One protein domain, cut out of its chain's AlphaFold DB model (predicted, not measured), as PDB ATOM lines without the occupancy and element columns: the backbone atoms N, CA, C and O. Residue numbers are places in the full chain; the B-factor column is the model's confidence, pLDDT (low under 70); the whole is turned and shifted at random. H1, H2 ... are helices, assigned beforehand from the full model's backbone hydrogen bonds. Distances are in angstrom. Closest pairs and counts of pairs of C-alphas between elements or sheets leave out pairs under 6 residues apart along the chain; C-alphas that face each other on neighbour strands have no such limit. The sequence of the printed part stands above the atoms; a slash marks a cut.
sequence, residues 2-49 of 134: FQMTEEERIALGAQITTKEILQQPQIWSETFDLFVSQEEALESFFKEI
ATOM      1  N   PHE A   2     160.747 140.634 157.004       84.62
ATOM      2  CA  PHE A   2     160.461 141.294 155.711       84.62
ATOM      3  C   PHE A   2     158.973 141.445 155.350       84.62
ATOM      4  O   PHE A   2     158.621 142.347 154.599       84.62
ATOM      5  N   GLN A   3     158.104 140.599 155.907       88.88
ATOM      6  CA  GLN A   3     156.644 140.654 155.725       88.88
ATOM      7  C   GLN A   3     155.911 141.323 156.904       88.88
ATOM      8  O   GLN A   3     154.691 141.409 156.894       88.88
ATOM      9  N   MET A   4     156.650 141.769 157.926       88.94
ATOM     10  CA  MET A   4     156.095 142.435 159.112       88.94
ATOM     11  C   MET A   4     155.778 143.901 158.821       88.94
ATOM     12  O   MET A   4     156.447 144.501 157.969       88.94
ATOM     13  N   THR A   5     154.838 144.488 159.559       91.62
ATOM     14  CA  THR A   5     154.584 145.936 159.528       91.62
ATOM     15  C   THR A   5     155.776 146.712 160.094       91.62
ATOM     16  O   THR A   5     156.681 146.148 160.716       91.62
ATOM     17  N   GLU A   6     155.821 148.024 159.864       88.31
ATOM     18  CA  GLU A   6     156.873 148.866 160.440       88.31
ATOM     19  C   GLU A   6     156.834 148.858 161.977       88.31
ATOM     20  O   GLU A   6     157.876 148.720 162.615       88.31
ATOM     21  N   GLU A   7     155.640 148.899 162.568       92.00
ATOM     22  CA  GLU A   7     155.421 148.870 164.020       92.00
ATOM     23  C   GLU A   7     155.966 147.583 164.655       92.00
ATOM     24  O   GLU A   7     156.684 147.632 165.655       92.00
ATOM     25  N   GLU A   8     155.710 146.430 164.030       92.19
ATOM     26  CA  GLU A   8     156.251 145.135 164.459       92.19
ATOM     27  C   GLU A   8     157.787 145.106 164.388       92.19
ATOM     28  O   GLU A   8     158.450 144.545 165.261       92.19
ATOM     29  N   ARG A   9     158.383 145.740 163.369       91.62
ATOM     30  CA  ARG A   9     159.850 145.823 163.233       91.62
ATOM     31  C   ARG A   9     160.469 146.764 164.258       91.62
ATOM     32  O   ARG A   9     161.563 146.473 164.736       91.62
ATOM     33  N   ILE A  10     159.802 147.869 164.591       92.00
ATOM     34  CA  ILE A  10     160.246 148.792 165.645       92.00
ATOM     35  C   ILE A  10     160.219 148.079 166.995       92.00
ATOM     36  O   ILE A  10     161.215 148.120 167.715       92.00
ATOM     37  N   ALA A  11     159.135 147.361 167.305       94.19
ATOM     38  CA  ALA A  11     159.011 146.602 168.548       94.19
ATOM     39  C   ALA A  11     160.124 145.548 168.721       94.19
ATOM     40  O   ALA A  11     160.543 145.268 169.841       94.19
ATOM     41  N   LEU A  12     160.638 144.998 167.616       93.38
ATOM     42  CA  LEU A  12     161.747 144.038 167.596       93.38
ATOM     43  C   LEU A  12     163.141 144.681 167.475       93.38
ATOM     44  O   LEU A  12     164.132 143.958 167.412       93.38
ATOM     45  N   GLY A  13     163.241 146.013 167.382       94.00
ATOM     46  CA  GLY A  13     164.510 146.712 167.137       94.00
ATOM     47  C   GLY A  13     165.131 146.426 165.760       94.00
ATOM     48  O   GLY A  13     166.311 146.684 165.547       94.00
ATOM     49  N   ALA A  14     164.355 145.893 164.815       94.56
ATOM     50  CA  ALA A  14     164.829 145.414 163.516       94.56
ATOM     51  C   ALA A  14     164.600 146.407 162.363       94.56
ATOM     52  O   ALA A  14     164.967 146.116 161.223       94.56
ATOM     53  N   GLN A  15     163.966 147.555 162.619       94.81
ATOM     54  CA  GLN A  15     163.522 148.493 161.581       94.81
ATOM     55  C   GLN A  15     164.669 148.976 160.675       94.81
ATOM     56  O   GLN A  15     164.536 148.898 159.452       94.81
ATOM     57  N   ILE A  16     165.810 149.363 161.255       94.50
ATOM     58  CA  ILE A  16     166.974 149.874 160.510       94.50
ATOM     59  C   ILE A  16     167.579 148.780 159.624       94.50
ATOM     60  O   ILE A  16     167.613 148.926 158.406       94.50
ATOM     61  N   THR A  17     167.979 147.647 160.207       94.62
ATOM     62  CA  THR A  17     168.616 146.549 159.461       94.62
ATOM     63  C   THR A  17     167.698 145.977 158.384       94.62
ATOM     64  O   THR A  17     168.144 145.680 157.280       94.62
ATOM     65  N   THR A  18     166.390 145.866 158.657       95.12
ATOM     66  CA  THR A  18     165.430 145.406 157.642       95.12
ATOM     67  C   THR A  18     165.390 146.366 156.457       95.12
ATOM     68  O   THR A  18     165.381 145.923 155.311       95.12
ATOM     69  N   LYS A  19     165.367 147.679 156.723       94.00
ATOM     70  CA  LYS A  19     165.382 148.707 155.680       94.00
ATOM     71  C   LYS A  19     166.677 148.650 154.867       94.00
ATOM     72  O   LYS A  19     166.599 148.631 153.643       94.00
ATOM     73  N   GLU A  20     167.831 148.551 155.528       95.56
ATOM     74  CA  GLU A  20     169.146 148.450 154.879       95.56
ATOM     75  C   GLU A  20     169.263 147.219 153.969       95.56
ATOM     76  O   GLU A  20     169.811 147.317 152.874       95.56
ATOM     77  N   ILE A  21     168.695 146.078 154.370       96.00
ATOM     78  CA  ILE A  21     168.680 144.871 153.534       96.00
ATOM     79  C   ILE A  21     167.790 145.066 152.303       96.00
ATOM     80  O   ILE A  21     168.193 144.699 151.198       96.00
ATOM     81  N   LEU A  22     166.588 145.625 152.487       95.44
ATOM     82  CA  LEU A  22     165.595 145.777 151.419       95.44
ATOM     83  C   LEU A  22     166.008 146.795 150.350       95.44
ATOM     84  O   LEU A  22     165.607 146.645 149.200       95.44
ATOM     85  N   GLN A  23     166.807 147.804 150.703       96.50
ATOM     86  CA  GLN A  23     167.271 148.826 149.757       96.50
ATOM     87  C   GLN A  23     168.473 148.386 148.900       96.50
ATOM     88  O   GLN A  23     168.833 149.101 147.968       96.50
ATOM     89  N   GLN A  24     169.093 147.228 149.169       97.50
ATOM     90  CA  GLN A  24     170.290 146.780 148.437       97.50
ATOM     91  C   GLN A  24     170.122 146.751 146.908       97.50
ATOM     92  O   GLN A  24     171.009 147.270 146.239       97.50
ATOM     93  N   PRO A  25     169.013 146.245 146.322       98.06
ATOM     94  CA  PRO A  25     168.852 146.253 144.867       98.06
ATOM     95  C   PRO A  25     168.895 147.660 144.259       98.06
ATOM     96  O   PRO A  25     169.500 147.857 143.209       98.06
ATOM     97  N   GLN A  26     168.287 148.641 144.933       98.00
ATOM     98  CA  GLN A  26     168.320 150.036 144.498       98.00
ATOM     99  C   GLN A  26     169.739 150.607 144.614       98.00
ATOM    100  O   GLN A  26     170.248 151.168 143.649       98.00
ATOM    101  N   ILE A  27     170.401 150.400 145.759       97.50
ATOM    102  CA  ILE A  27     171.773 150.877 145.987       97.50
ATOM    103  C   ILE A  27     172.743 150.284 144.963       97.50
ATOM    104  O   ILE A  27     173.648 150.978 144.511       97.50
ATOM    105  N   TRP A  28     172.572 149.021 144.572       97.94
ATOM    106  CA  TRP A  28     173.413 148.406 143.545       97.94
ATOM    107  C   TRP A  28     173.244 149.081 142.186       97.94
ATOM    108  O   TRP A  28     174.245 149.308 141.515       97.94
ATOM    109  N   SER A  29     172.015 149.448 141.810       98.25
ATOM    110  CA  SER A  29     171.768 150.214 140.583       98.25
ATOM    111  C   SER A  29     172.442 151.583 140.646       98.25
ATOM    112  O   SER A  29     173.204 151.925 139.752       98.25
ATOM    113  N   GLU A  30     172.240 152.328 141.735       98.19
ATOM    114  CA  GLU A  30     172.853 153.652 141.923       98.19
ATOM    115  C   GLU A  30     174.390 153.577 141.921       98.19
ATOM    116  O   GLU A  30     175.069 154.427 141.347       98.19
ATOM    117  N   THR A  31     174.952 152.529 142.530       97.00
ATOM    118  CA  THR A  31     176.402 152.283 142.554       97.00
ATOM    119  C   THR A  31     176.931 151.942 141.163       97.00
ATOM    120  O   THR A  31     178.018 152.386 140.799       97.00
ATOM    121  N   PHE A  32     176.178 151.169 140.380       97.88
ATOM    122  CA  PHE A  32     176.541 150.843 139.005       97.88
ATOM    123  C   PHE A  32     176.515 152.086 138.111       97.88
ATOM    124  O   PHE A  32     177.471 152.319 137.377       97.88
ATOM    125  N   ASP A  33     175.485 152.923 138.229       98.25
ATOM    126  CA  ASP A  33     175.393 154.179 137.479       98.25
ATOM    127  C   ASP A  33     176.559 155.121 137.825       98.25
ATOM    128  O   ASP A  33     177.170 155.720 136.936       98.25
ATOM    129  N   LEU A  34     176.931 155.200 139.110       97.06
ATOM    130  CA  LEU A  34     178.113 155.942 139.546       97.06
ATOM    131  C   LEU A  34     179.398 155.375 138.929       97.06
ATOM    132  O   LEU A  34     180.220 156.146 138.437       97.06
ATOM    133  N   PHE A  35     179.570 154.050 138.937       96.44
ATOM    134  CA  PHE A  35     180.727 153.395 138.323       96.44
ATOM    135  C   PHE A  35     180.839 153.740 136.834       96.44
ATOM    136  O   PHE A  35     181.895 154.201 136.406       96.44
ATOM    137  N   VAL A  36     179.746 153.605 136.076       97.88
ATOM    138  CA  VAL A  36     179.709 153.943 134.643       97.88
ATOM    139  C   VAL A  36     180.044 155.417 134.418       97.88
ATOM    140  O   VAL A  36     180.819 155.743 133.525       97.88
ATOM    141  N   SER A  37     179.535 156.324 135.258       97.94
ATOM    142  CA  SER A  37     179.847 157.754 135.120       97.94
ATOM    143  C   SER A  37     181.324 158.100 135.359       97.94
ATOM    144  O   SER A  37     181.761 159.177 134.962       97.94
ATOM    145  N   GLN A  38     182.083 157.200 135.993       97.25
ATOM    146  CA  GLN A  38     183.493 157.383 136.344       97.25
ATOM    147  C   GLN A  38     184.438 156.512 135.505       97.25
ATOM    148  O   GLN A  38     185.640 156.510 135.768       97.25
ATOM    149  N   GLU A  39     183.926 155.781 134.511       96.31
ATOM    150  CA  GLU A  39     184.684 154.791 133.739       96.31
ATOM    151  C   GLU A  39     185.948 155.394 133.106       96.31
ATOM    152  O   GLU A  39     187.049 154.934 133.396       96.31
ATOM    153  N   GLU A  40     185.827 156.500 132.361       97.69
ATOM    154  CA  GLU A  40     186.973 157.162 131.711       97.69
ATOM    155  C   GLU A  40     188.040 157.643 132.715       97.69
ATOM    156  O   GLU A  40     189.249 157.570 132.462       97.69
ATOM    157  N   ALA A  41     187.603 158.130 133.881       97.50
ATOM    158  CA  ALA A  41     188.503 158.590 134.935       97.50
ATOM    159  C   ALA A  41     189.250 157.415 135.584       97.50
ATOM    160  O   ALA A  41     190.450 157.514 135.847       97.50
ATOM    161  N   LEU A  42     188.561 156.291 135.807       96.25
ATOM    162  CA  LEU A  42     189.158 155.066 136.333       96.25
ATOM    163  C   LEU A  42     190.140 154.446 135.336       96.25
ATOM    164  O   LEU A  42     191.235 154.058 135.737       96.25
ATOM    165  N   GLU A  43     189.800 154.397 134.047       97.06
ATOM    166  CA  GLU A  43     190.709 153.920 132.996       97.06
ATOM    167  C   GLU A  43     192.001 154.741 132.951       97.06
ATOM    168  O   GLU A  43     193.101 154.179 132.915       97.06
ATOM    169  N   SER A  44     191.878 156.069 133.018       97.94
ATOM    170  CA  SER A  44     193.028 156.977 133.051       97.94
ATOM    171  C   SER A  44     193.892 156.739 134.293       97.94
ATOM    172  O   SER A  44     195.105 156.574 134.179       97.94
ATOM    173  N   PHE A  45     193.266 156.618 135.467       97.00
ATOM    174  CA  PHE A  45     193.952 156.334 136.728       97.00
ATOM    175  C   PHE A  45     194.716 155.001 136.706       97.00
ATOM    176  O   PHE A  45     195.883 154.943 137.100       97.00
ATOM    177  N   PHE A  46     194.099 153.921 136.213       96.44
ATOM    178  CA  PHE A  46     194.775 152.626 136.121       96.44
ATOM    179  C   PHE A  46     195.928 152.651 135.120       96.44
ATOM    180  O   PHE A  46     196.969 152.049 135.385       96.44
ATOM    181  N   LYS A  47     195.786 153.373 134.004       97.06
ATOM    182  CA  LYS A  47     196.873 153.549 133.041       97.06
ATOM    183  C   LYS A  47     198.071 154.267 133.668       97.06
ATOM    184  O   LYS A  47     199.188 153.770 133.551       97.06
ATOM    185  N   GLU A  48     197.840 155.371 134.377       97.12
ATOM    186  CA  GLU A  48     198.897 156.108 135.084       97.12
ATOM    187  C   GLU A  48     199.614 155.227 136.117       97.12
ATOM    188  O   GLU A  48     200.843 155.225 136.196       97.12
ATOM    189  N   ILE A  49     198.863 154.413 136.864       95.62
ATOM    190  CA  ILE A  49     199.427 153.459 137.826       95.62
ATOM    191  C   ILE A  49     200.334 152.436 137.136       95.62
ATOM    192  O   ILE A  49     201.455 152.207 137.595       95.62
TER     193      ILE A  49
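What this domain is: This is residues 2 to 49 of the 134 residues of the protein "AgaS family protein" of Streptococcus ictaluri 707-05 (UniProt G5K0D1). Four helices are strung one after another into a long, open rod with no packed core. Short H1 and H2 make a corner at one end, and residues 23 to 49, with H3 and H4, stick out from it. The 48 printed residues hold H1, H2, H3 and H4 in that order, all helix with no named strand, extended at a radius of gyration of the C-alphas of 18.0 A, spanning 53 by 17 by 10 A.

How they stand to each other: Start with H1, residues 6 to 11, and H2, residues 15 to 22: they only just touch, with 3 pairs of C-alphas within 8 A, and only at the corner by their link. Their closest C-alphas, Arg 9 and Gln 15, are 4.8 A apart. They run opposite ways at a steep tilt of 49 degrees. H2 and H3, residues 24 to 37, meet only through their link, as do H3 and H4, residues 39 to 49. H1 is apart from H3 and H4, and H2 from H4. In the four helices every O i to N i+4 pair is within hydrogen-bond range.

Where its parts are: Find C-alpha 6 at (156.873, 148.866, 160.440), where H1 begins; it measures 8.7 A and H2 10.7 A. H3 runs 19.7 A from C-alpha 24 at (170.290, 146.780, 148.437), and H4 15.4 A to C-alpha 49 at (199.427, 153.459, 137.826).

The domain as a whole: The C-alphas farthest apart, Glu 8 and Glu 48, are 52.9 A apart. The printed part has no cut, its three links are tight, and no printed residue is under 70 in pLDDT.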